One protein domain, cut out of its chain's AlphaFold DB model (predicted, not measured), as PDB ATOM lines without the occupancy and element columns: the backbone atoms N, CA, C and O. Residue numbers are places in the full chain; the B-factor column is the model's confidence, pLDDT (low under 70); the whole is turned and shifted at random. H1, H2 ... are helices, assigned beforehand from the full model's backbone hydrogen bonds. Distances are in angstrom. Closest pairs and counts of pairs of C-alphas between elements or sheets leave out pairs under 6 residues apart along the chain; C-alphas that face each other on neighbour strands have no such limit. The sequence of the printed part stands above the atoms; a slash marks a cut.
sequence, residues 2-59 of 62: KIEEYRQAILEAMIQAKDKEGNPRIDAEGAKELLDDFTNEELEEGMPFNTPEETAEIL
ATOM      1  N   LYS A   2      34.336 -21.898  44.280       95.31
ATOM      2  CA  LYS A   2      35.392 -22.259  43.319       95.31
ATOM      3  C   LYS A   2      35.464 -21.202  42.217       95.31
ATOM      4  O   LYS A   2      34.457 -20.552  41.960       95.31
ATOM      5  N   ILE A   3      36.593 -21.085  41.523       96.56
ATOM      6  CA  ILE A   3      36.740 -20.120  40.424       96.56
ATOM      7  C   ILE A   3      35.668 -20.254  39.341       96.56
ATOM      8  O   ILE A   3      35.083 -19.260  38.939       96.56
ATOM      9  N   GLU A   4      35.299 -21.475  38.961       96.56
ATOM     10  CA  GLU A   4      34.226 -21.698  37.981       96.56
ATOM     11  C   GLU A   4      32.865 -21.159  38.460       96.56
ATOM     12  O   GLU A   4      32.101 -20.596  37.684       96.56
ATOM     13  N   GLU A   5      32.568 -21.296  39.758       97.75
ATOM     14  CA  GLU A   5      31.337 -20.764  40.357       97.75
ATOM     15  C   GLU A   5      31.383 -19.233  40.438       97.75
ATOM     16  O   GLU A   5      30.368 -18.577  40.223       97.75
ATOM     17  N   TYR A   6      32.560 -18.669  40.717       98.06
ATOM     18  CA  TYR A   6      32.780 -17.227  40.775       98.06
ATOM     19  C   TYR A   6      32.631 -16.581  39.401       98.06
ATOM     20  O   TYR A   6      31.878 -15.625  39.249       98.06
ATOM     21  N   ARG A   7      33.263 -17.166  38.380       98.06
ATOM     22  CA  ARG A   7      33.160 -16.726  36.989       98.06
ATOM     23  C   ARG A   7      31.719 -16.777  36.489       98.06
ATOM     24  O   ARG A   7      31.236 -15.814  35.902       98.06
ATOM     25  N   GLN A   8      31.005 -17.863  36.785       98.12
ATOM     26  CA  GLN A   8      29.589 -17.975  36.441       98.12
ATOM     27  C   GLN A   8      28.737 -16.916  37.162       98.12
ATOM     28  O   GLN A   8      27.859 -16.319  36.543       98.12
ATOM     29  N   ALA A   9      29.009 -16.648  38.442       98.38
ATOM     30  CA  ALA A   9      28.291 -15.627  39.202       98.38
ATOM     31  C   ALA A   9      28.559 -14.203  38.685       98.38
ATOM     32  O   ALA A   9      27.630 -13.400  38.635       98.38
ATOM     33  N   ILE A  10      29.788 -13.899  38.242       98.44
ATOM     34  CA  ILE A  10      30.111 -12.625  37.580       98.44
ATOM     35  C   ILE A  10      29.276 -12.482  36.307       98.44
ATOM     36  O   ILE A  10      28.582 -11.483  36.138       98.44
ATOM     37  N   LEU A  11      29.274 -13.504  35.443       98.38
ATOM     38  CA  LEU A  11      28.495 -13.491  34.203       98.38
ATOM     39  C   LEU A  11      27.000 -13.255  34.467       98.38
ATOM     40  O   LEU A  11      26.358 -12.443  33.799       98.38
ATOM     41  N   GLU A  12      26.438 -13.944  35.461       98.38
ATOM     42  CA  GLU A  12      25.038 -13.772  35.855       98.38
ATOM     43  C   GLU A  12      24.744 -12.370  36.390       98.38
ATOM     44  O   GLU A  12      23.683 -11.822  36.077       98.38
ATOM     45  N   ALA A  13      25.661 -11.787  37.165       98.31
ATOM     46  CA  ALA A  13      25.537 -10.421  37.658       98.31
ATOM     47  C   ALA A  13      25.583  -9.407  36.505       98.31
ATOM     48  O   ALA A  13      24.732  -8.519  36.450       98.31
ATOM     49  N   MET A  14      26.484  -9.587  35.534       98.31
ATOM     50  CA  MET A  14      26.583  -8.715  34.359       98.31
ATOM     51  C   MET A  14      25.298  -8.722  33.522       98.31
ATOM     52  O   MET A  14      24.784  -7.667  33.162       98.31
ATOM     53  N   ILE A  15      24.729  -9.906  33.268       98.06
ATOM     54  CA  ILE A  15      23.483 -10.062  32.492       98.06
ATOM     55  C   ILE A  15      22.276  -9.450  33.223       98.06
ATOM     56  O   ILE A  15      21.312  -9.002  32.596       98.06
ATOM     57  N   GLN A  16      22.300  -9.442  34.556       97.75
ATOM     58  CA  GLN A  16      21.241  -8.856  35.380       97.75
ATOM     59  C   GLN A  16      21.415  -7.351  35.608       97.75
ATOM     60  O   GLN A  16      20.456  -6.700  36.042       97.75
ATOM     61  N   ALA A  17      22.594  -6.800  35.315       97.12
ATOM     62  CA  ALA A  17      22.908  -5.399  35.534       97.12
ATOM     63  C   ALA A  17      22.041  -4.495  34.650       97.12
ATOM     64  O   ALA A  17      21.876  -4.705  33.442       97.12
ATOM     65  N   LYS A  18      21.481  -3.457  35.273       96.31
ATOM     66  CA  LYS A  18      20.599  -2.488  34.620       96.31
ATOM     67  C   LYS A  18      21.132  -1.079  34.782       96.31
ATOM     68  O   LYS A  18      21.704  -0.740  35.815       96.31
ATOM     69  N   ASP A  19      20.920  -0.260  33.764       93.94
ATOM     70  CA  ASP A  19      21.189   1.169  33.837       93.94
ATOM     71  C   ASP A  19      20.153   1.895  34.723       93.94
ATOM     72  O   ASP A  19      19.225   1.304  35.288       93.94
ATOM     73  N   LYS A  20      20.297   3.220  34.838       93.38
ATOM     74  CA  LYS A  20      19.387   4.074  35.623       93.38
ATOM     75  C   LYS A  20      17.954   4.102  35.079       93.38
ATOM     76  O   LYS A  20      17.045   4.505  35.803       93.38
ATOM     77  N   GLU A  21      17.763   3.715  33.824       95.50
ATOM     78  CA  GLU A  21      16.469   3.650  33.146       95.50
ATOM     79  C   GLU A  21      15.848   2.242  33.235       95.50
ATOM     80  O   GLU A  21      14.685   2.051  32.878       95.50
ATOM     81  N   GLY A  22      16.581   1.268  33.788       95.75
ATOM     82  CA  GLY A  22      16.150  -0.115  33.951       95.75
ATOM     83  C   GLY A  22      16.416  -1.004  32.733       95.75
ATOM     84  O   GLY A  22      15.958  -2.153  32.733       95.75
ATOM     85  N   ASN A  23      17.134  -0.510  31.720       96.12
ATOM     86  CA  ASN A  23      17.527  -1.308  30.560       96.12
ATOM     87  C   ASN A  23      18.747  -2.173  30.905       96.12
ATOM     88  O   ASN A  23      19.586  -1.737  31.695       96.12
ATOM     89  N   PRO A  24      18.879  -3.380  30.325       96.25
ATOM     90  CA  PRO A  24      20.102  -4.168  30.449       96.25
ATOM     91  C   PRO A  24      21.321  -3.360  29.994       96.25
ATOM     92  O   PRO A  24      21.275  -2.731  28.936       96.25
ATOM     93  N   ARG A  25      22.404  -3.387  30.778       96.62
ATOM     94  CA  ARG A  25      23.660  -2.701  30.413       96.62
ATOM     95  C   ARG A  25      24.412  -3.416  29.296       96.62
ATOM     96  O   ARG A  25      25.108  -2.774  28.521       96.62
ATOM     97  N   ILE A  26      24.263  -4.734  29.233       97.19
ATOM     98  CA  ILE A  26      24.922  -5.612  28.274       97.19
ATOM     99  C   ILE A  26      23.999  -6.797  27.971       97.19
ATOM    100  O   ILE A  26      23.131  -7.137  28.781       97.19
ATOM    101  N   ASP A  27      24.156  -7.416  26.806       96.94
ATOM    102  CA  ASP A  27      23.502  -8.689  26.514       96.94
ATOM    103  C   ASP A  27      24.371  -9.883  26.952       96.94
ATOM    104  O   ASP A  27      25.497  -9.734  27.422       96.94
ATOM    105  N   ALA A  28      23.826 -11.095  26.843       96.25
ATOM    106  CA  ALA A  28      24.521 -12.297  27.297       96.25
ATOM    107  C   ALA A  28      25.754 -12.657  26.450       96.25
ATOM    108  O   ALA A  28      26.662 -13.307  26.966       96.25
ATOM    109  N   GLU A  29      25.781 -12.271  25.171       97.69
ATOM    110  CA  GLU A  29      26.921 -12.535  24.291       97.69
ATOM    111  C   GLU A  29      28.069 -11.586  24.638       97.69
ATOM    112  O   GLU A  29      29.159 -12.053  24.959       97.69
ATOM    113  N   GLY A  30      27.789 -10.284  24.736       97.62
ATOM    114  CA  GLY A  30      28.761  -9.273  25.139       97.62
ATOM    115  C   GLY A  30      29.293  -9.483  26.556       97.62
ATOM    116  O   GLY A  30      30.488  -9.331  26.784       97.62
ATOM    117  N   ALA A  31      28.449  -9.894  27.511       97.94
ATOM    118  CA  ALA A  31      28.904 -10.190  28.873       97.94
ATOM    119  C   ALA A  31      29.895 -11.359  28.902       97.94
ATOM    120  O   ALA A  31      30.860 -11.347  29.664       97.94
ATOM    121  N   LYS A  32      29.659 -12.366  28.055       97.62
ATOM    122  CA  LYS A  32      30.560 -13.503  27.925       97.62
ATOM    123  C   LYS A  32      31.865 -13.103  27.242       97.62
ATOM    124  O   LYS A  32      32.913 -13.488  27.741       97.62
ATOM    125  N   GLU A  33      31.804 -12.346  26.146       97.56
ATOM    126  CA  GLU A  33      33.000 -11.861  25.448       97.56
ATOM    127  C   GLU A  33      33.881 -11.015  26.373       97.56
ATOM    128  O   GLU A  33      35.070 -11.292  26.488       97.56
ATOM    129  N   LEU A  34      33.289 -10.076  27.115       96.69
ATOM    130  CA  LEU A  34      34.022  -9.245  28.070       96.69
ATOM    131  C   LEU A  34      34.658 -10.080  29.196       96.69
ATOM    132  O   LEU A  34      35.793  -9.840  29.591       96.69
ATOM    133  N   LEU A  35      33.952 -11.087  29.718       97.19
ATOM    134  CA  LEU A  35      34.495 -11.971  30.756       97.19
ATOM    135  C   LEU A  35      35.523 -12.983  30.212       97.19
ATOM    136  O   LEU A  35      36.305 -13.548  30.982       97.19
ATOM    137  N   ASP A  36      35.517 -13.256  28.907       96.50
ATOM    138  CA  ASP A  36      36.508 -14.099  28.231       96.50
ATOM    139  C   ASP A  36      37.859 -13.379  28.043       96.50
ATOM    140  O   ASP A  36      38.871 -14.065  27.878       96.50
ATOM    141  N   ASP A  37      37.911 -12.048  28.184       96.19
ATOM    142  CA  ASP A  37      39.165 -11.279  28.225       96.19
ATOM    143  C   ASP A  37      39.960 -11.479  29.531       96.19
ATOM    144  O   ASP A  37      41.142 -11.140  29.590       96.19
ATOM    145  N   PHE A  38      39.343 -12.078  30.557       96.00
ATOM    146  CA  PHE A  38      39.967 -12.352  31.851       96.00
ATOM    147  C   PHE A  38      40.148 -13.852  32.072       96.00
ATOM    148  O   PHE A  38      39.218 -14.662  31.970       96.00
ATOM    149  N   THR A  39      41.366 -14.232  32.438       96.94
ATOM    150  CA  THR A  39      41.695 -15.606  32.804       96.94
ATOM    151  C   THR A  39      41.171 -15.956  34.196       96.94
ATOM    152  O   THR A  39      40.954 -15.106  35.059       96.94
ATOM    153  N   ASN A  40      41.021 -17.256  34.451       96.69
ATOM    154  CA  ASN A  40      40.669 -17.754  35.779       96.69
ATOM    155  C   ASN A  40      41.669 -17.306  36.862       96.69
ATOM    156  O   ASN A  40      41.247 -17.049  37.980       96.69
ATOM    157  N   GLU A  41      42.962 -17.204  36.543       97.00
ATOM    158  CA  GLU A  41      43.997 -16.771  37.495       97.00
ATOM    159  C   GLU A  41      43.802 -15.299  37.892       97.00
ATOM    160  O   GLU A  41      43.744 -14.990  39.079       97.00
ATOM    161  N   GLU A  42      43.576 -14.413  36.917       96.00
ATOM    162  CA  GLU A  42      43.304 -12.987  37.165       96.00
ATOM    163  C   GLU A  42      42.037 -12.778  38.010       96.00
ATOM    164  O   GLU A  42      42.009 -11.959  38.930       96.00
ATOM    165  N   LEU A  43      40.988 -13.563  37.749       96.75
ATOM    166  CA  LEU A  43      39.758 -13.525  38.543       96.75
ATOM    167  C   LEU A  43      39.952 -14.113  39.956       96.75
ATOM    168  O   LEU A  43      39.365 -13.609  40.917       96.75
ATOM    169  N   GLU A  44      40.777 -15.155  40.116       96.75
ATOM    170  CA  GLU A  44      41.122 -15.715  41.432       96.75
ATOM    171  C   GLU A  44      41.885 -14.713  42.305       96.75
ATOM    172  O   GLU A  44      41.631 -14.657  43.512       96.75
ATOM    173  N   GLU A  45      42.765 -13.895  41.722       95.75
ATOM    174  CA  GLU A  45      43.490 -12.842  42.445       95.75
ATOM    175  C   GLU A  45      42.549 -11.772  43.024       95.75
ATOM    176  O   GLU A  45      42.785 -11.268  44.128       95.75
ATOM    177  N   GLY A  46      41.458 -11.457  42.317       93.88
ATOM    178  CA  GLY A  46      40.440 -10.495  42.753       93.88
ATOM    179  C   GLY A  46      39.421 -11.045  43.762       93.88
ATOM    180  O   GLY A  46      38.854 -10.275  44.543       93.88
ATOM    181  N   MET A  47      39.212 -12.365  43.798       96.19
ATOM    182  CA  MET A  47      38.172 -13.024  44.604       96.19
ATOM    183  C   MET A  47      38.226 -12.729  46.121       96.19
ATOM    184  O   MET A  47      37.164 -12.625  46.737       96.19
ATOM    185  N   PRO A  48      39.398 -12.576  46.776       97.00
ATOM    186  CA  PRO A  48      39.457 -12.216  48.196       97.00
ATOM    187  C   PRO A  48      38.998 -10.784  48.504       97.00
ATOM    188  O   PRO A  48      38.751 -10.477  49.672       97.00
ATOM    189  N   PHE A  49      38.932  -9.915  47.492       96.38
ATOM    190  CA  PHE A  49      38.692  -8.480  47.653       96.38
ATOM    191  C   PHE A  49      37.324  -8.031  47.144       96.38
ATOM    192  O   PHE A  49      36.818  -7.037  47.656       96.38
ATOM    193  N   ASN A  50      36.733  -8.755  46.188       96.88
ATOM    194  CA  ASN A  50      35.488  -8.364  45.529       96.88
ATOM    195  C   ASN A  50      34.476  -9.516  45.505       96.88
ATOM    196  O   ASN A  50      34.828 -10.673  45.237       96.88
ATOM    197  N   THR A  51      33.193  -9.204  45.690       97.69
ATOM    198  CA  THR A  51      32.118 -10.148  45.348       97.69
ATOM    199  C   THR A  51      31.988 -10.303  43.820       97.69
ATOM    200  O   THR A  51      32.537  -9.492  43.062       97.69
ATOM    201  N   PRO A  52      31.285 -11.342  43.323       98.25
ATOM    202  CA  PRO A  52      30.991 -11.459  41.895       98.25
ATOM    203  C   PRO A  52      30.270 -10.228  41.331       98.25
ATOM    204  O   PRO A  52      30.582  -9.786  40.231       98.25
ATOM    205  N   GLU A  53      29.336  -9.654  42.092       97.94
ATOM    206  CA  GLU A  53      28.574  -8.468  41.696       97.94
ATOM    207  C   GLU A  53      29.454  -7.216  41.632       97.94
ATOM    208  O   GLU A  53      29.350  -6.452  40.679       97.94
ATOM    209  N   GLU A  54      30.347  -7.018  42.607       97.69
ATOM    210  CA  GLU A  54      31.306  -5.904  42.588       97.69
ATOM    211  C   GLU A  54      32.263  -6.015  41.395       97.69
ATOM    212  O   GLU A  54      32.516  -5.028  40.712       97.69
ATOM    213  N   THR A  55      32.741  -7.226  41.100       97.12
ATOM    214  CA  THR A  55      33.592  -7.474  39.928       97.12
ATOM    215  C   THR A  55      32.830  -7.224  38.631       97.12
ATOM    216  O   THR A  55      33.347  -6.550  37.750       97.12
ATOM    217  N   ALA A  56      31.588  -7.701  38.520       97.81
ATOM    218  CA  ALA A  56      30.734  -7.434  37.366       97.81
ATOM    219  C   ALA A  56      30.522  -5.931  37.133       97.81
ATOM    220  O   ALA A  56      30.579  -5.484  35.991       97.81
ATOM    221  N   GLU A  57      30.304  -5.149  38.193       96.50
ATOM    222  CA  GLU A  57      30.166  -3.693  38.085       96.50
ATOM    223  C   GLU A  57      31.462  -3.019  37.622       96.50
ATOM    224  O   GLU A  57      31.405  -2.191  36.718       96.50
ATOM    225  N   ILE A  58      32.621  -3.414  38.166       95.00
ATOM    226  CA  ILE A  58      33.934  -2.904  37.728       95.00
ATOM    227  C   ILE A  58      34.150  -3.189  36.238       95.00
ATOM    228  O   ILE A  58      34.495  -2.286  35.483       95.00
ATOM    229  N   LEU A  59      33.899  -4.428  35.808       94.94
ATOM    230  CA  LEU A  59      34.071  -4.842  34.417       94.94
ATOM    231  C   LEU A  59      33.116  -4.109  33.459       94.94
ATOM    232  O   LEU A  59      33.482  -3.822  32.329       94.94
TER     233      LEU A  59
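This is residues 2 to 59 of the 62 residues of an uncharacterized protein of Prevotella bryantii (UniProt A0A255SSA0). One long helix, H1, has three shorter helices packed on it: H2 folds back along it as a hairpin, H3 sits crosswise near the beginning of H1, and H4 crosses H1 steeply near its middle. The long link from H1 to H2 makes one end of the longest axis, and H3 lies at the other end. The printed part has 58 residues with four named helices, in the order H1, H2, H3, H4, and no named strand; the class is all helix, and the helix packing is mostly crossed. The whole is compact, with a radius of gyration of the C-alphas of 11.1 A, yet elongated in outline, spanning 33 by 21 by 15 A.

H1, residues 3 to 16, is the hub and touches the three other helices. H2, residues 28 to 36, touches H1 and runs the opposite way at a steep tilt of 39 degrees; the two form a helical hairpin, and their closest C-alphas, those of Ile 15 and Ala 28, are 5.7 A apart. H3, residues 40 to 46, touches H1 at residues 3 to 7 alone. Their lines are about perpendicular, at 76 degrees, and the closest C-alphas, those of Ile 3 and Glu 44, are 6.3 A apart. H4, residues 52 to 59, touches H1 with 15 pairs of C-alphas within 8 A, the closest being those of Ile 10 and Pro 52 at 4.6 A. H1 and H4 run the same way at a steep tilt of 66 degrees. H2 and H4 are close but not clearly touching, with the C-alphas of Leu 34 and Leu 59 the closest at 7.7 A. H2 and H3 are apart, and H3 and H4 are only just apart, with closest C-alphas at 8.0 A. In H1, H2, H3 and H4 every O i to N i+4 pair is within hydrogen-bond range.

H1 begins at C-alpha 3 (36.740, -20.120, 40.424) and measures 19.8 A from first to last C-alpha. H2 begins at C-alpha 28 (24.521, -12.297, 27.297) and measures 12.2 A. H3 measures 10.1 A. H4 measures 10.4 A and ends at C-alpha 59 (34.071, -4.842, 34.417).

The two C-alphas farthest apart, those of Glu 21 and Glu 41, are 34.6 A from each other. The link from H1 to H2, 11 residues, is long; those from H2 to H3 and from H3 to H4 are tight. The printed part, residues 2 to 59, has no cut. Its mean pLDDT is 96.9, and no printed residue is under 70.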